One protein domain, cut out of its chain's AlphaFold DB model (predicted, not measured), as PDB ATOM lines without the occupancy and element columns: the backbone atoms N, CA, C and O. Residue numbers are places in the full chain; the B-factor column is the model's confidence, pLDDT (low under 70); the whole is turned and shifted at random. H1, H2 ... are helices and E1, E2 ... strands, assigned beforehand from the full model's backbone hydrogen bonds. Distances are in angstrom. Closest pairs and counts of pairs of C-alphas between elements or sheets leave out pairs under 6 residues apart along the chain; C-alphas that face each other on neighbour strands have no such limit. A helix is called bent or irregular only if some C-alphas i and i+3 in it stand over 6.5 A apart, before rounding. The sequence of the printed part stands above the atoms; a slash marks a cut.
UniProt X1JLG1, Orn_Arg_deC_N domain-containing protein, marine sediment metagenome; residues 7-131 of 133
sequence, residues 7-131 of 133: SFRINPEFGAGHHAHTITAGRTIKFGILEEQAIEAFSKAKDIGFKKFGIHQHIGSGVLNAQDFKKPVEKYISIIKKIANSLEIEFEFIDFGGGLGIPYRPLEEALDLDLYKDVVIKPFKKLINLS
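Overview. This is residues 7 to 131 of the 133 residues of the protein "Orn_Arg_deC_N domain-containing protein" of marine sediment metagenome (UniProt X1JLG1). A small wall of three short parallel strands, E1, E2 and E3, has H1 and H2 over one face, while H3 packs side by side with H2 and only grazes the sheet. A long loop, residues 96 to 112, reaches far from the body, and the longest axis runs from the end of H1 to this loop. The 125 printed residues hold three named helices and three named strands, in the order E1 H1 E2 H2 E3 H3; the sheet's order is E1, E2, E3, and the class is mixed, helices and strands. The whole is compact, with a radius of gyration of the C-alphas of 15.3 A, yet only just elongated, spanning 53 by 32 by 18 A.

Along the chain. In the sheet, E1 is residues 7 to 10, beginning at C-alpha 7 (21.456, 25.949, 24.936); E2 is residues 53 to 57, 13.9 A long; E3 is residues 91 to 95, 10.2 A long. H1 is residues 35 to 47, 19.0 A long. H2, residues 66 to 87, is 31.9 A long from C-alpha 66 (-2.708, 27.214, 16.672), with a kink of 30 degrees near residue 73. H3, residues 113 to 129, is 22.0 A long, with a kink of 34 degrees near residue 120, and ends at C-alpha 129 (8.388, 9.501, 26.287). The three helices are irregular, but only just: C-alphas 36 and 39 are 6.6 A apart, 68 and 71 6.8 A, and 119 and 122 6.6 A.

Arrangement. E1 and E2 are parallel at 31 degrees, with N 10 and O 56 within hydrogen-bond range at 2.8 A. E2 and E3 are parallel at 14 degrees, with N 95 and O 55 at 2.8 A. E1, H1, E2 and E2, H2, E3 are strand-helix-strand units, two parallel neighbour strands joined through a helix, each with a right-handed crossover. H1 and H2 lie on the same face, making two layers, a sheet and its helices. H1 lies over E1 at a height over the sheet of 9.9 A and runs along the strands. H2 lies over E2 and runs along the strands, at 26 degrees to E2 on the local plane. H1 and H2 touch, H2 with residues 79 to 87 alone, at a steep tilt of 41 degrees; their closest C-alphas are those of Ile 39 and Ile 83, 5.7 A. H2 and H3 touch at a shallow tilt of 10 degrees, the same way; their closest C-alphas are those of Ala 66 and Tyr 116, 4.9 A. H1 and H3 are apart. O i to N i+4 pairs are within hydrogen-bond range in 7 of 9 for H1, 15 of 18 for H2 and 11 of 13 for H3.

Size, cuts and confidence. The two C-alphas farthest apart, Asp 47 and Pro 106, are 53.4 A apart. The printed part has no cut. The links E1 to H1 and E3 to H3 are long. The mean pLDDT of the printed part is 94.0, with residues 130 to 131 under 70.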
ATOM      1  N   SER A   7      22.558  26.136  25.877       97.69
ATOM      2  CA  SER A   7      21.456  25.949  24.936       97.69
ATOM      3  C   SER A   7      21.720  26.707  23.646       97.69
ATOM      4  O   SER A   7      22.231  27.829  23.668       97.69
ATOM      5  N   PHE A   8      21.358  26.091  22.525       98.19
ATOM      6  CA  PHE A   8      21.420  26.715  21.210       98.19
ATOM      7  C   PHE A   8      20.012  27.018  20.712       98.19
ATOM      8  O   PHE A   8      19.114  26.176  20.768       98.19
ATOM      9  N   ARG A   9      19.834  28.234  20.183       98.31
ATOM     10  CA  ARG A   9      18.614  28.595  19.468       98.31
ATOM     11  C   ARG A   9      18.662  28.005  18.064       98.31
ATOM     12  O   ARG A   9      19.543  28.358  17.285       98.31
ATOM     13  N   ILE A  10      17.687  27.179  17.731       98.06
ATOM     14  CA  ILE A  10      17.501  26.599  16.409       98.06
ATOM     15  C   ILE A  10      16.475  27.416  15.638       98.06
ATOM     16  O   ILE A  10      15.442  27.828  16.171       98.06
ATOM     17  N   ASN A  11      16.782  27.661  14.372       97.44
ATOM     18  CA  ASN A  11      15.857  28.240  13.419       97.44
ATOM     19  C   ASN A  11      15.215  27.098  12.611       97.44
ATOM     20  O   ASN A  11      15.895  26.490  11.786       97.44
ATOM     21  N   PRO A  12      13.922  26.787  12.822       96.06
ATOM     22  CA  PRO A  12      13.234  25.717  12.100       96.06
ATOM     23  C   PRO A  12      12.844  26.115  10.668       96.06
ATOM     24  O   PRO A  12      12.042  25.422  10.058       96.06
ATOM     25  N   GLU A  13      13.327  27.246  10.141       95.12
ATOM     26  CA  GLU A  13      12.995  27.827   8.825       95.12
ATOM     27  C   GLU A  13      11.534  28.257   8.632       95.12
ATOM     28  O   GLU A  13      11.227  29.022   7.719       95.12
ATOM     29  N   PHE A  14      10.632  27.796   9.492       93.75
ATOM     30  CA  PHE A  14       9.219  28.124   9.477       93.75
ATOM     31  C   PHE A  14       8.909  28.992  10.687       93.75
ATOM     32  O   PHE A  14       9.101  28.580  11.831       93.75
ATOM     33  N   GLY A  15       8.446  30.206  10.420       90.12
ATOM     34  CA  GLY A  15       8.004  31.141  11.438       90.12
ATOM     35  C   GLY A  15       6.539  31.517  11.255       90.12
ATOM     36  O   GLY A  15       5.976  31.335  10.176       90.12
ATOM     37  N   ALA A  16       5.937  32.036  12.316       89.38
ATOM     38  CA  ALA A  16       4.554  32.488  12.333       89.38
ATOM     39  C   ALA A  16       4.448  33.730  13.214       89.38
ATOM     40  O   ALA A  16       5.140  33.836  14.224       89.38
ATOM     41  N   GLY A  17       3.589  34.670  12.842       85.19
ATOM     42  CA  GLY A  17       3.378  35.885  13.613       85.19
ATOM     43  C   GLY A  17       2.199  36.679  13.084       85.19
ATOM     44  O   GLY A  17       1.785  36.494  11.940       85.19
ATOM     45  N   HIS A  18       1.679  37.582  13.910       81.12
ATOM     46  CA  HIS A  18       0.547  38.442  13.554       81.12
ATOM     47  C   HIS A  18       0.837  39.306  12.309       81.12
ATOM     48  O   HIS A  18      -0.050  39.606  11.512       81.12
ATOM     49  N   HIS A  19       2.111  39.670  12.117       81.81
ATOM     50  CA  HIS A  19       2.629  40.396  10.956       81.81
ATOM     51  C   HIS A  19       3.989  39.843  10.506       81.81
ATOM     52  O   HIS A  19       4.730  39.272  11.308       81.81
ATOM     53  N   ALA A  20       4.392  40.111   9.259       77.44
ATOM     54  CA  ALA A  20       5.693  39.681   8.729       77.44
ATOM     55  C   ALA A  20       6.887  40.121   9.606       77.44
ATOM     56  O   ALA A  20       7.824  39.356   9.808       77.44
ATOM     57  N   HIS A  21       6.825  41.316  10.207       80.56
ATOM     58  CA  HIS A  21       7.866  41.832  11.110       80.56
ATOM     59  C   HIS A  21       7.952  41.112  12.463       80.56
ATOM     60  O   HIS A  21       8.937  41.267  13.178       80.56
ATOM     61  N   THR A  22       6.926  40.339  12.826       85.75
ATOM     62  CA  THR A  22       6.877  39.564  14.077       85.75
ATOM     63  C   THR A  22       7.308  38.112  13.893       85.75
ATOM     64  O   THR A  22       7.340  37.369  14.867       85.75
ATOM     65  N   ILE A  23       7.656  37.704  12.669       90.38
ATOM     66  CA  ILE A  23       8.170  36.370  12.358       90.38
ATOM     67  C   ILE A  23       9.657  36.305  12.731       90.38
ATOM     68  O   ILE A  23      10.459  37.116  12.269       90.38
ATOM     69  N   THR A  24      10.042  35.331  13.561       90.56
ATOM     70  CA  THR A  24      11.417  35.208  14.089       90.56
ATOM     71  C   THR A  24      12.116  33.901  13.711       90.56
ATOM     72  O   THR A  24      13.156  33.578  14.291       90.56
ATOM     73  N   ALA A  25      11.570  33.170  12.741       91.38
ATOM     74  CA  ALA A  25      12.178  31.997  12.119       91.38
ATOM     75  C   ALA A  25      11.995  32.055  10.594       91.38
ATOM     76  O   ALA A  25      11.025  32.622  10.098       91.38
ATOM     77  N   GLY A  26      12.959  31.513   9.855       92.12
ATOM     78  CA  GLY A  26      13.096  31.706   8.411       92.12
ATOM     79  C   GLY A  26      14.560  31.808   8.001       92.12
ATOM     80  O   GLY A  26      15.386  32.277   8.781       92.12
ATOM     81  N   ARG A  27      14.897  31.391   6.774       90.62
ATOM     82  CA  ARG A  27      16.298  31.352   6.302       90.62
ATOM     83  C   ARG A  27      16.986  32.719   6.277       90.62
ATOM     84  O   ARG A  27      18.198  32.791   6.409       90.62
ATOM     85  N   THR A  28      16.222  33.796   6.115       89.88
ATOM     86  CA  THR A  28      16.731  35.177   6.113       89.88
ATOM     87  C   THR A  28      16.681  35.837   7.494       89.88
ATOM     88  O   THR A  28      17.069  36.996   7.639       89.88
ATOM     89  N   ILE A  29      16.204  35.126   8.522       93.44
ATOM     90  CA  ILE A  29      16.083  35.658   9.878       93.44
ATOM     91  C   ILE A  29      17.396  35.468  10.635       93.44
ATOM     92  O   ILE A  29      17.917  34.363  10.745       93.44
ATOM     93  N   LYS A  30      17.891  36.553  11.238       92.19
ATOM     94  CA  LYS A  30      19.177  36.616  11.959       92.19
ATOM     95  C   LYS A  30      19.272  35.773  13.239       92.19
ATOM     96  O   LYS A  30      20.321  35.762  13.876       92.19
ATOM     97  N   PHE A  31      18.169  35.178  13.692       95.12
ATOM     98  CA  PHE A  31      18.103  34.490  14.976       95.12
ATOM     99  C   PHE A  31      18.154  32.980  14.812       95.12
ATOM    100  O   PHE A  31      17.422  32.406  14.008       95.12
ATOM    101  N   GLY A  32      18.935  32.352  15.688       96.50
ATOM    102  CA  GLY A  32      19.137  30.915  15.686       96.50
ATOM    103  C   GLY A  32      20.008  30.440  14.531       96.50
ATOM    104  O   GLY A  32      20.240  31.158  13.562       96.50
ATOM    105  N   ILE A  33      20.500  29.219  14.669       97.19
ATOM    106  CA  ILE A  33      21.279  28.533  13.640       97.19
ATOM    107  C   ILE A  33      20.392  27.529  12.905       97.19
ATOM    108  O   ILE A  33      19.430  27.007  13.478       97.19
ATOM    109  N   LEU A  34      20.700  27.284  11.634       95.81
ATOM    110  CA  LEU A  34      19.981  26.303  10.821       95.81
ATOM    111  C   LEU A  34      20.396  24.872  11.196       95.81
ATOM    112  O   LEU A  34      21.399  24.656  11.881       95.81
ATOM    113  N   GLU A  35      19.622  23.882  10.747       94.19
ATOM    114  CA  GLU A  35      19.855  22.463  11.052       94.19
ATOM    115  C   GLU A  35      21.277  22.010  10.687       94.19
ATOM    116  O   GLU A  35      21.920  21.310  11.470       94.19
ATOM    117  N   GLU A  36      21.784  22.437   9.530       91.44
ATOM    118  CA  GLU A  36      23.125  22.115   9.037       91.44
ATOM    119  C   GLU A  36      24.245  22.595   9.971       91.44
ATOM    120  O   GLU A  36      25.281  21.948  10.075       91.44
ATOM    121  N   GLN A  37      24.018  23.693  10.693       95.75
ATOM    122  CA  GLN A  37      24.968  24.272  11.643       95.75
ATOM    123  C   GLN A  37      24.769  23.725  13.060       95.75
ATOM    124  O   GLN A  37      25.691  23.747  13.874       95.75
ATOM    125  N   ALA A  38      23.561  23.251  13.376       96.19
ATOM    126  CA  ALA A  38      23.191  22.842  14.722       96.19
ATOM    127  C   ALA A  38      24.039  21.670  15.222       96.19
ATOM    128  O   ALA A  38      24.607  21.749  16.309       96.19
ATOM    129  N   ILE A  39      24.185  20.613  14.419       94.88
ATOM    130  CA  ILE A  39      24.977  19.431  14.804       94.88
ATOM    131  C   ILE A  39      26.431  19.823  15.087       94.88
ATOM    132  O   ILE A  39      26.988  19.428  16.109       94.88
ATOM    133  N   GLU A  40      27.026  20.650  14.226       96.75
ATOM    134  CA  GLU A  40      28.394  21.133  14.411       96.75
ATOM    135  C   GLU A  40      28.534  21.958  15.701       96.75
ATOM    136  O   GLU A  40      29.491  21.774  16.451       96.75
ATOM    137  N   ALA A  41      27.568  22.832  16.000       97.94
ATOM    138  CA  ALA A  41      27.575  23.647  17.212       97.94
ATOM    139  C   ALA A  41      27.516  22.796  18.493       97.94
ATOM    140  O   ALA A  41      28.312  23.013  19.411       97.94
ATOM    141  N   PHE A  42      26.622  21.803  18.543       97.94
ATOM    142  CA  PHE A  42      26.524  20.884  19.679       97.94
ATOM    143  C   PHE A  42      27.775  20.006  19.818       97.94
ATOM    144  O   PHE A  42      28.277  19.847  20.931       97.94
ATOM    145  N   SER A  43      28.326  19.505  18.707       97.06
ATOM    146  CA  SER A  43      29.573  18.727  18.711       97.06
ATOM    147  C   SER A  43      30.730  19.546  19.282       97.06
ATOM    148  O   SER A  43      31.362  19.129  20.249       97.06
ATOM    149  N   LYS A  44      30.944  20.768  18.775       97.75
ATOM    150  CA  LYS A  44      31.991  21.670  19.280       97.75
ATOM    151  C   LYS A  44      31.815  21.985  20.763       97.75
ATOM    152  O   LYS A  44      32.798  22.053  21.494       97.75
ATOM    153  N   ALA A  45      30.578  22.183  21.220       97.12
ATOM    154  CA  ALA A  45      30.299  22.420  22.632       97.12
ATOM    155  C   ALA A  45      30.677  21.207  23.505       97.12
ATOM    156  O   ALA A  45      31.278  21.390  24.569       97.12
ATOM    157  N   LYS A  46      30.386  19.984  23.043       95.56
ATOM    158  CA  LYS A  46      30.803  18.734  23.694       95.56
ATOM    159  C   LYS A  46      32.330  18.624  23.760       95.56
ATOM    160  O   LYS A  46      32.865  18.398  24.843       95.56
ATOM    161  N   ASP A  47      33.028  18.903  22.658       96.38
ATOM    162  CA  ASP A  47      34.495  18.817  22.565       96.38
ATOM    163  C   ASP A  47      35.212  19.775  23.522       96.38
ATOM    164  O   ASP A  47      36.223  19.426  24.130       96.38
ATOM    165  N   ILE A  48      34.666  20.978  23.729       95.69
ATOM    166  CA  ILE A  48      35.218  21.929  24.705       95.69
ATOM    167  C   ILE A  48      34.777  21.627  26.146       95.69
ATOM    168  O   ILE A  48      35.096  22.402  27.050       95.69
ATOM    169  N   GLY A  49      34.033  20.546  26.394       95.25
ATOM    170  CA  GLY A  49      33.730  20.027  27.729       95.25
ATOM    171  C   GLY A  49      32.375  20.421  28.324       95.25
ATOM    172  O   GLY A  49      32.214  20.319  29.543       95.25
ATOM    173  N   PHE A  50      31.408  20.893  27.526       96.81
ATOM    174  CA  PHE A  50      30.016  20.968  27.992       96.81
ATOM    175  C   PHE A  50      29.409  19.563  28.059       96.81
ATOM    176  O   PHE A  50      29.623  18.745  27.168       96.81
ATOM    177  N   LYS A  51      28.651  19.291  29.126       94.94
ATOM    178  CA  LYS A  51      28.005  17.986  29.360       94.94
ATOM    179  C   LYS A  51      26.481  18.051  29.420       94.94
ATOM    180  O   LYS A  51      25.835  17.031  29.237       94.94
ATOM    181  N   LYS A  52      25.926  19.234  29.691       96.75
ATOM    182  CA  LYS A  52      24.492  19.469  29.869       96.75
ATOM    183  C   LYS A  52      24.000  20.401  28.781       96.75
ATOM    184  O   LYS A  52      24.574  21.479  28.588       96.75
ATOM    185  N   PHE A  53      22.936  19.995  28.104       97.88
ATOM    186  CA  PHE A  53      22.450  20.673  26.915       97.88
ATOM    187  C   PHE A  53      20.962  20.977  27.026       97.88
ATOM    188  O   PHE A  53      20.163  20.129  27.410       97.88
ATOM    189  N   GLY A  54      20.601  22.195  26.651       97.88
ATOM    190  CA  GLY A  54      19.242  22.569  26.297       97.88
ATOM    191  C   GLY A  54      19.147  22.871  24.806       97.88
ATOM    192  O   GLY A  54      20.153  22.982  24.099       97.88
ATOM    193  N   ILE A  55      17.924  23.040  24.326       98.25
ATOM    194  CA  ILE A  55      17.661  23.479  22.959       98.25
ATOM    195  C   ILE A  55      16.435  24.385  22.947       98.25
ATOM    196  O   ILE A  55      15.486  24.155  23.697       98.25
ATOM    197  N   HIS A  56      16.474  25.445  22.143       97.94
ATOM    198  CA  HIS A  56      15.416  26.452  22.092       97.94
ATOM    199  C   HIS A  56      15.015  26.782  20.649       97.94
ATOM    200  O   HIS A  56      15.872  26.900  19.779       97.94
ATOM    201  N   GLN A  57      13.733  27.034  20.399       97.50
ATOM    202  CA  GLN A  57      13.261  27.733  19.200       97.50
ATOM    203  C   GLN A  57      12.375  28.919  19.584       97.50
ATOM    204  O   GLN A  57      11.804  28.953  20.665       97.50
ATOM    205  N   HIS A  58      12.183  29.859  18.660       97.69
ATOM    206  CA  HIS A  58      11.116  30.854  18.770       97.69
ATOM    207  C   HIS A  58      10.720  31.335  17.373       97.69
ATOM    208  O   HIS A  58      11.577  31.804  16.611       97.69
ATOM    209  N   ILE A  59       9.438  31.178  17.039       96.69
ATOM    210  CA  ILE A  59       8.929  31.254  15.658       96.69
ATOM    211  C   ILE A  59       8.318  32.615  15.307       96.69
ATOM    212  O   ILE A  59       8.272  32.979  14.130       96.69
ATOM    213  N   GLY A  60       7.919  33.379  16.323       95.25
ATOM    214  CA  GLY A  60       7.449  34.751  16.204       95.25
ATOM    215  C   GLY A  60       6.521  35.151  17.345       95.25
ATOM    216  O   GLY A  60       6.573  34.564  18.424       95.25
ATOM    217  N   SER A  61       5.692  36.173  17.122       95.81
ATOM    218  CA  SER A  61       4.831  36.771  18.148       95.81
ATOM    219  C   SER A  61       3.413  37.050  17.651       95.81
ATOM    220  O   SER A  61       3.200  37.329  16.470       95.81
ATOM    221  N   GLY A  62       2.439  37.003  18.564       95.50
ATOM    222  CA  GLY A  62       1.040  37.314  18.264       95.50
ATOM    223  C   GLY A  62       0.334  36.251  17.416       95.50
ATOM    224  O   GLY A  62      -0.573  36.578  16.657       95.50
ATOM    225  N   VAL A  63       0.758  34.989  17.494       95.75
ATOM    226  CA  VAL A  63       0.167  33.899  16.710       95.75
ATOM    227  C   VAL A  63      -1.196  33.529  17.297       95.75
ATOM    228  O   VAL A  63      -1.268  33.002  18.407       95.75
ATOM    229  N   LEU A  64      -2.268  33.816  16.556       95.56
ATOM    230  CA  LEU A  64      -3.651  33.523  16.961       95.56
ATOM    231  C   LEU A  64      -4.158  32.171  16.443       95.56
ATOM    232  O   LEU A  64      -5.059  31.591  17.036       95.56
ATOM    233  N   ASN A  65      -3.567  31.637  15.372       95.62
ATOM    234  CA  ASN A  65      -3.942  30.336  14.828       95.62
ATOM    235  C   ASN A  65      -2.982  29.246  15.320       95.62
ATOM    236  O   ASN A  65      -1.808  29.207  14.949       95.62
ATOM    237  N   ALA A  66      -3.494  28.315  16.125       96.12
ATOM    238  CA  ALA A  66      -2.708  27.214  16.672       96.12
ATOM    239  C   ALA A  66      -2.080  26.309  15.592       96.12
ATOM    240  O   ALA A  66      -1.013  25.738  15.820       96.12
ATOM    241  N   GLN A  67      -2.684  26.198  14.402       96.50
ATOM    242  CA  GLN A  67      -2.131  25.374  13.321       96.50
ATOM    243  C   GLN A  67      -0.814  25.909  12.759       96.50
ATOM    244  O   GLN A  67      -0.005  25.125  12.257       96.50
ATOM    245  N   ASP A  68      -0.545  27.205  12.899       96.19
ATOM    246  CA  ASP A  68       0.691  27.808  12.396       96.19
ATOM    247  C   ASP A  68       1.931  27.320  13.168       96.19
ATOM    248  O   ASP A  68       3.051  27.375  12.658       96.19
ATOM    249  N   PHE A  69       1.747  26.755  14.369       97.12
ATOM    250  CA  PHE A  69       2.819  26.110  15.130       97.12
ATOM    251  C   PHE A  69       3.199  24.729  14.588       97.12
ATOM    252  O   PHE A  69       4.313  24.270  14.842       97.12
ATOM    253  N   LYS A  70       2.322  24.064  13.826       96.31
ATOM    254  CA  LYS A  70       2.484  22.652  13.451       96.31
ATOM    255  C   LYS A  70       3.768  22.395  12.678       96.31
ATOM    256  O   LYS A  70       4.597  21.590  13.093       96.31
ATOM    257  N   LYS A  71       3.957  23.114  11.574       96.50
ATOM    258  CA  LYS A  71       5.113  22.926  10.693       96.50
ATOM    259  C   LYS A  71       6.446  23.285  11.380       96.50
ATOM    260  O   LYS A  71       7.379  22.484  11.277       96.50
ATOM    261  N   PRO A  72       6.564  24.414  12.110       96.81
ATOM    262  CA  PRO A  72       7.746  24.688  12.924       96.81
ATOM    263  C   PRO A  72       8.030  23.606  13.972       96.81
ATOM    264  O   PRO A  72       9.167  23.155  14.076       96.81
ATOM    265  N   VAL A  73       7.012  23.144  14.709       97.25
ATOM    266  CA  VAL A  73       7.153  22.096  15.736       97.25
ATOM    267  C   VAL A  73       7.621  20.776  15.135       97.25
ATOM    268  O   VAL A  73       8.562  20.176  15.649       97.25
ATOM    269  N   GLU A  74       7.017  20.328  14.034       96.62
ATOM    270  CA  GLU A  74       7.411  19.093  13.345       96.62
ATOM    271  C   GLU A  74       8.872  19.155  12.878       96.62
ATOM    272  O   GLU A  74       9.646  18.222  13.116       96.62
ATOM    273  N   LYS A  75       9.279  20.279  12.270       97.31
ATOM    274  CA  LYS A  75      10.665  20.494  11.842       97.31
ATOM    275  C   LYS A  75      11.618  20.519  13.035       97.31
ATOM    276  O   LYS A  75      12.647  19.852  12.997       97.31
ATOM    277  N   TYR A  76      11.272  21.230  14.102       97.69
ATOM    278  CA  TYR A  76      12.104  21.339  15.294       97.69
ATOM    279  C   TYR A  76      12.292  19.997  16.007       97.69
ATOM    280  O   TYR A  76      13.421  19.622  16.311       97.69
ATOM    281  N   ILE A  77      11.222  19.214  16.175       97.25
ATOM    282  CA  ILE A  77      11.289  17.854  16.731       97.25
ATOM    283  C   ILE A  77      12.194  16.954  15.881       97.25
ATOM    284  O   ILE A  77      12.964  16.167  16.431       97.25
ATOM    285  N   SER A  78      12.126  17.064  14.550       96.69
ATOM    286  CA  SER A  78      13.022  16.327  13.651       96.69
ATOM    287  C   SER A  78      14.496  16.683  13.894       96.69
ATOM    288  O   SER A  78      15.331  15.791  14.046       96.69
ATOM    289  N   ILE A  79      14.807  17.980  14.024       97.31
ATOM    290  CA  ILE A  79      16.164  18.465  14.317       97.31
ATOM    291  C   ILE A  79      16.646  17.953  15.681       97.31
ATOM    292  O   ILE A  79      17.760  17.437  15.772       97.31
ATOM    293  N   ILE A  80      15.809  18.037  16.723       97.50
ATOM    294  CA  ILE A  80      16.135  17.538  18.070       97.50
ATOM    295  C   ILE A  80      16.527  16.062  18.013       97.50
ATOM    296  O   ILE A  80      17.592  15.698  18.503       97.50
ATOM    297  N   LYS A  81      15.705  15.220  17.372       96.31
ATOM    298  CA  LYS A  81      15.985  13.782  17.235       96.31
ATOM    299  C   LYS A  81      17.294  13.521  16.505       96.31
ATOM    300  O   LYS A  81      18.056  12.651  16.909       96.31
ATOM    301  N   LYS A  82      17.563  14.275  15.438       96.31
ATOM    302  CA  LYS A  82      18.801  14.142  14.671       96.31
ATOM    303  C   LYS A  82      20.024  14.468  15.529       96.31
ATOM    304  O   LYS A  82      20.955  13.678  15.555       96.31
ATOM    305  N   ILE A  83      19.999  15.576  16.273       96.69
ATOM    306  CA  ILE A  83      21.104  15.973  17.161       96.69
ATOM    307  C   ILE A  83      21.290  14.953  18.290       96.69
ATOM    308  O   ILE A  83      22.411  14.498  18.508       96.69
ATOM    309  N   ALA A  84      20.199  14.573  18.963       95.81
ATOM    310  CA  ALA A  84      20.223  13.606  20.058       95.81
ATOM    311  C   ALA A  84      20.838  12.272  19.612       95.81
ATOM    312  O   ALA A  84      21.770  11.786  20.247       95.81
ATOM    313  N   ASN A  85      20.391  11.737  18.472       95.12
ATOM    314  CA  ASN A  85      20.880  10.462  17.946       95.12
ATOM    315  C   ASN A  85      22.315  10.552  17.410       95.12
ATOM    316  O   ASN A  85      23.084   9.614  17.578       95.12
ATOM    317  N   SER A  86      22.688  11.647  16.740       95.62
ATOM    318  CA  SER A  86      24.023  11.780  16.143       95.62
ATOM    319  C   SER A  86      25.128  12.031  17.166       95.62
ATOM    320  O   SER A  86      26.277  11.704  16.888       95.62
ATOM    321  N   LEU A  87      24.808  12.641  18.311       96.00
ATOM    322  CA  LEU A  87      25.800  13.050  19.312       96.00
ATOM    323  C   LEU A  87      25.625  12.362  20.669       96.00
ATOM    324  O   LEU A  87      26.392  12.667  21.589       96.00
ATOM    325  N   GLU A  88      24.643  11.466  20.788       95.88
ATOM    326  CA  GLU A  88      24.247  10.809  22.039       95.88
ATOM    327  C   GLU A  88      23.990  11.846  23.145       95.88
ATOM    328  O   GLU A  88      24.577  11.805  24.226       95.88
ATOM    329  N   ILE A  89      23.172  12.853  22.820       94.81
ATOM    330  CA  ILE A  89      22.803  13.939  23.735       94.81
ATOM    331  C   ILE A  89      21.394  13.696  24.264       94.81
ATOM    332  O   ILE A  89      20.434  13.633  23.496       94.81
ATOM    333  N   GLU A  90      21.277  13.666  25.587       94.38
ATOM    334  CA  GLU A  90      20.014  13.857  26.287       94.38
ATOM    335  C   GLU A  90      19.848  15.345  26.620       94.38
ATOM    336  O   GLU A  90      20.761  15.993  27.139       94.38
ATOM    337  N   PHE A  91      18.698  15.915  26.262       95.69
ATOM    338  CA  PHE A  91      18.407  17.321  26.519       95.69
ATOM    339  C   PHE A  91      17.756  17.490  27.888       95.69
ATOM    340  O   PHE A  91      16.673  16.968  28.133       95.69
ATOM    341  N   GLU A  92      18.366  18.313  28.736       95.38
ATOM    342  CA  GLU A  92      17.849  18.672  30.064       95.38
ATOM    343  C   GLU A  92      16.537  19.463  29.958       95.38
ATOM    344  O   GLU A  92      15.678  19.411  30.837       95.38
ATOM    345  N   PHE A  93      16.382  20.220  28.867       95.19
ATOM    346  CA  PHE A  93      15.138  20.884  28.513       95.19
ATOM    347  C   PHE A  93      15.027  21.105  27.003       95.19
ATOM    348  O   PHE A  93      16.019  21.300  26.294       95.19
ATOM    349  N   ILE A  94      13.784  21.151  26.530       96.88
ATOM    350  CA  ILE A  94      13.421  21.555  25.173       96.88
ATOM    351  C   ILE A  94      12.463  22.734  25.297       96.88
ATOM    352  O   ILE A  94      11.366  22.599  25.836       96.88
ATOM    353  N   ASP A  95      12.883  23.884  24.789       97.06
ATOM    354  CA  ASP A  95      12.115  25.121  24.819       97.06
ATOM    355  C   ASP A  95      11.513  25.400  23.432       97.06
ATOM    356  O   ASP A  95      12.221  25.461  22.419       97.06
ATOM    357  N   PHE A  96      10.188  25.537  23.378       95.88
ATOM    358  CA  PHE A  96       9.434  25.854  22.160       95.88
ATOM    359  C   PHE A  96       9.260  27.362  21.934       95.88
ATOM    360  O   PHE A  96       8.732  27.763  20.891       95.88
ATOM    361  N   GLY A  97       9.719  28.174  22.885       95.50
ATOM    362  CA  GLY A  97       9.583  29.616  22.902       95.50
ATOM    363  C   GLY A  97       8.159  30.074  23.209       95.50
ATOM    364  O   GLY A  97       7.236  29.289  23.425       95.50
ATOM    365  N   GLY A  98       7.987  31.394  23.218       94.62
ATOM    366  CA  GLY A  98       6.675  32.031  23.317       94.62
ATOM    367  C   GLY A  98       6.034  32.280  21.951       94.62
ATOM    368  O   GLY A  98       6.330  31.608  20.964       94.62
ATOM    369  N   GLY A  99       5.201  33.317  21.896       93.94
ATOM    370  CA  GLY A  99       4.573  33.793  20.662       93.94
ATOM    371  C   GLY A  99       3.069  33.565  20.579       93.94
ATOM    372  O   GLY A  99       2.458  33.970  19.593       93.94
ATOM    373  N   LEU A 100       2.478  32.964  21.614       96.31
ATOM    374  CA  LEU A 100       1.034  32.821  21.760       96.31
ATOM    375  C   LEU A 100       0.390  34.211  21.739       96.31
ATOM    376  O   LEU A 100       0.764  35.092  22.516       96.31
ATOM    377  N   GLY A 101      -0.532  34.415  20.804       95.12
ATOM    378  CA  GLY A 101      -1.242  35.672  20.646       95.12
ATOM    379  C   GLY A 101      -2.410  35.819  21.613       95.12
ATOM    380  O   GLY A 101      -2.959  34.843  22.121       95.12
ATOM    381  N   ILE A 102      -2.810  37.070  21.806       95.62
ATOM    382  CA  ILE A 102      -4.095  37.458  22.386       95.62
ATOM    383  C   ILE A 102      -4.816  38.343  21.363       95.62
ATOM    384  O   ILE A 102      -4.132  39.054  20.618       95.62
ATOM    385  N   PRO A 103      -6.154  38.303  21.287       94.19
ATOM    386  CA  PRO A 103      -6.892  39.169  20.380       94.19
ATOM    387  C   PRO A 103      -6.753  40.623  20.845       94.19
ATOM    388  O   PRO A 103      -7.045  40.952  21.994       94.19
ATOM    389  N   TYR A 104      -6.296  41.497  19.951       93.25
ATOM    390  CA  TYR A 104      -6.202  42.940  20.189       93.25
ATOM    391  C   TYR A 104      -7.408  43.690  19.619       93.25
ATOM    392  O   TYR A 104      -7.643  44.845  19.980       93.25
ATOM    393  N   ARG A 105      -8.171  43.058  18.717       92.62
ATOM    394  CA  ARG A 105      -9.346  43.645  18.061       92.62
ATOM    395  C   ARG A 105     -10.620  42.853  18.372       92.62
ATOM    396  O   ARG A 105     -10.549  41.638  18.510       92.62
ATOM    397  N   PRO A 106     -11.804  43.499  18.385       91.75
ATOM    398  CA  PRO A 106     -13.064  42.833  18.739       91.75
ATOM    399  C   PRO A 106     -13.463  41.638  17.862       91.75
ATOM    400  O   PRO A 106     -14.242  40.804  18.305       91.75
ATOM    401  N   LEU A 107     -12.974  41.577  16.618       93.75
ATOM    402  CA  LEU A 107     -13.290  40.508  15.660       93.75
ATOM    403  C   LEU A 107     -12.213  39.416  15.598       93.75
ATOM    404  O   LEU A 107     -12.322  38.503  14.787       93.75
ATOM    405  N   GLU A 108     -11.153  39.527  16.399       94.00
ATOM    406  CA  GLU A 108     -10.127  38.493  16.475       94.00
ATOM    407  C   GLU A 108     -10.560  37.402  17.446       94.00
ATOM    408  O   GLU A 108     -10.943  37.669  18.586       94.00
ATOM    409  N   GLU A 109     -10.469  36.157  16.993       94.44
ATOM    410  CA  GLU A 109     -10.684  35.002  17.851       94.44
ATOM    411  C   GLU A 109      -9.459  34.771  18.742       94.44
ATOM    412  O   GLU A 109      -8.310  34.990  18.343       94.44
ATOM    413  N   ALA A 110      -9.711  34.337  19.977       96.38
ATOM    414  CA  ALA A 110      -8.645  33.936  20.880       96.38
ATOM    415  C   ALA A 110      -7.969  32.653  20.379       96.38
ATOM    416  O   ALA A 110      -8.610  31.794  19.777       96.38
ATOM    417  N   LEU A 111      -6.676  32.509  20.681       96.69
ATOM    418  CA  LEU A 111      -5.932  31.289  20.386       96.69
ATOM    419  C   LEU A 111      -6.617  30.077  21.034       96.69
ATOM    420  O   LEU A 111      -6.759  30.017  22.257       96.69
ATOM    421  N   ASP A 112      -6.978  29.089  20.217       97.38
ATOM    422  CA  ASP A 112      -7.495  27.807  20.691       97.38
ATOM    423  C   ASP A 112      -6.382  27.025  21.412       97.38
ATOM    424  O   ASP A 112      -5.472  26.456  20.796       97.38
ATOM    425  N   LEU A 113      -6.448  27.009  22.747       96.75
ATOM    426  CA  LEU A 113      -5.461  26.344  23.596       96.75
ATOM    427  C   LEU A 113      -5.567  24.815  23.556       96.75
ATOM    428  O   LEU A 113      -4.562  24.133  23.785       96.75
ATOM    429  N   ASP A 114      -6.741  24.261  23.250       97.44
ATOM    430  CA  ASP A 114      -6.907  22.818  23.090       97.44
ATOM    431  C   ASP A 114      -6.250  22.344  21.798       97.44
ATOM    432  O   ASP A 114      -5.525  21.342  21.798       97.44
ATOM    433  N   LEU A 115      -6.404  23.112  20.721       97.50
ATOM    434  CA  LEU A 115      -5.695  22.853  19.478       97.50
ATOM    435  C   LEU A 115      -4.187  23.092  19.622       97.50
ATOM    436  O   LEU A 115      -3.388  22.294  19.130       97.50
ATOM    437  N   TYR A 116      -3.767  24.131  20.348       96.88
ATOM    438  CA  TYR A 116      -2.351  24.364  20.653       96.88
ATOM    439  C   TYR A 116      -1.732  23.190  21.425       96.88
ATOM    440  O   TYR A 116      -0.654  22.703  21.074       96.88
ATOM    441  N   LYS A 117      -2.428  22.678  22.448       96.56
ATOM    442  CA  LYS A 117      -2.028  21.465  23.178       96.56
ATOM    443  C   LYS A 117      -1.825  20.290  22.221       96.56
ATOM    444  O   LYS A 117      -0.861  19.536  22.370       96.56
ATOM    445  N   ASP A 118      -2.696  20.143  21.235       97.00
ATOM    446  CA  ASP A 118      -2.639  19.045  20.276       97.00
ATOM    447  C   ASP A 118      -1.497  19.179  19.263       97.00
ATOM    448  O   ASP A 118      -0.871  18.178  18.910       97.00
ATOM    449  N   VAL A 119      -1.187  20.405  18.847       96.62
ATOM    450  CA  VAL A 119      -0.149  20.711  17.856       96.62
ATOM    451  C   VAL A 119       1.254  20.791  18.464       96.62
ATOM    452  O   VAL A 119       2.223  20.435  17.798       96.62
ATOM    453  N   VAL A 120       1.391  21.237  19.716       95.56
ATOM    454  CA  VAL A 120       2.700  21.478  20.354       95.56
ATOM    455  C   VAL A 120       2.973  20.483  21.480       95.56
ATOM    456  O   VAL A 120       3.972  19.760  21.464       95.56
ATOM    457  N   ILE A 121       2.063  20.397  22.452       94.56
ATOM    458  CA  ILE A 121       2.304  19.668  23.703       94.56
ATOM    459  C   ILE A 121       2.236  18.151  23.501       94.56
ATOM    460  O   ILE A 121       3.078  17.429  24.034       94.56
ATOM    461  N   LYS A 122       1.272  17.637  22.725       95.31
ATOM    462  CA  LYS A 122       1.180  16.197  22.416       95.31
ATOM    463  C   LYS A 122       2.442  15.690  21.686       95.31
ATOM    464  O   LYS A 122       3.009  14.697  22.155       95.31
ATOM    465  N   PRO A 123       2.940  16.337  20.610       94.25
ATOM    466  CA  PRO A 123       4.204  15.949  19.981       94.25
ATOM    467  C   PRO A 123       5.411  16.027  20.915       94.25
ATOM    468  O   PRO A 123       6.224  15.104  20.914       94.25
ATOM    469  N   PHE A 124       5.502  17.067  21.751       92.38
ATOM    470  CA  PHE A 124       6.554  17.177  22.764       92.38
ATOM    471  C   PHE A 124       6.521  16.011  23.762       92.38
ATOM    472  O   PHE A 124       7.535  15.346  23.958       92.38
ATOM    473  N   LYS A 125       5.350  15.687  24.328       91.62
ATOM    474  CA  LYS A 125       5.188  14.539  25.236       91.62
ATOM    475  C   LYS A 125       5.596  13.224  24.577       91.62
ATOM    476  O   LYS A 125       6.241  12.390  25.201       91.62
ATOM    477  N   LYS A 126       5.247  13.038  23.301       91.81
ATOM    478  CA  LYS A 126       5.665  11.856  22.542       91.81
ATOM    479  C   LYS A 126       7.184  11.803  22.371       91.81
ATOM    480  O   LYS A 126       7.747  10.722  22.477       91.81
ATOM    481  N   LEU A 127       7.828  12.941  22.108       88.94
ATOM    482  CA  LEU A 127       9.283  13.035  21.977       88.94
ATOM    483  C   LEU A 127       9.998  12.613  23.268       88.94
ATOM    484  O   LEU A 127      10.878  11.766  23.191       88.94
ATOM    485  N   ILE A 128       9.593  13.140  24.428       85.50
ATOM    486  CA  ILE A 128      10.242  12.828  25.719       85.50
ATOM    487  C   ILE A 128       9.893  11.434  26.266       85.50
ATOM    488  O   ILE A 128      10.670  10.848  27.008       85.50
ATOM    489  N   ASN A 129       8.740  10.870  25.895       77.88
ATOM    490  CA  ASN A 129       8.388   9.501  26.287       77.88
ATOM    491  C   ASN A 129       9.126   8.445  25.447       77.88
ATOM    492  O   ASN A 129       9.228   7.299  25.868       77.88
ATOM    493  N   LEU A 130       9.623   8.813  24.260       59.44
ATOM    494  CA  LEU A 130      10.447   7.943  23.414       59.44
ATOM    495  C   LEU A 130      11.896   7.825  23.914       59.44
ATOM    496  O   LEU A 130      12.576   6.901  23.492       59.44
ATOM    497  N   SER A 131      12.363   8.730  24.780       51.38
ATOM    498  CA  SER A 131      13.698   8.686  25.405       51.38
ATOM    499  C   SER A 131      13.737   7.927  26.743       51.38
ATOM    500  O   SER A 131      14.779   7.890  27.386       51.38
TER     501      SER A 131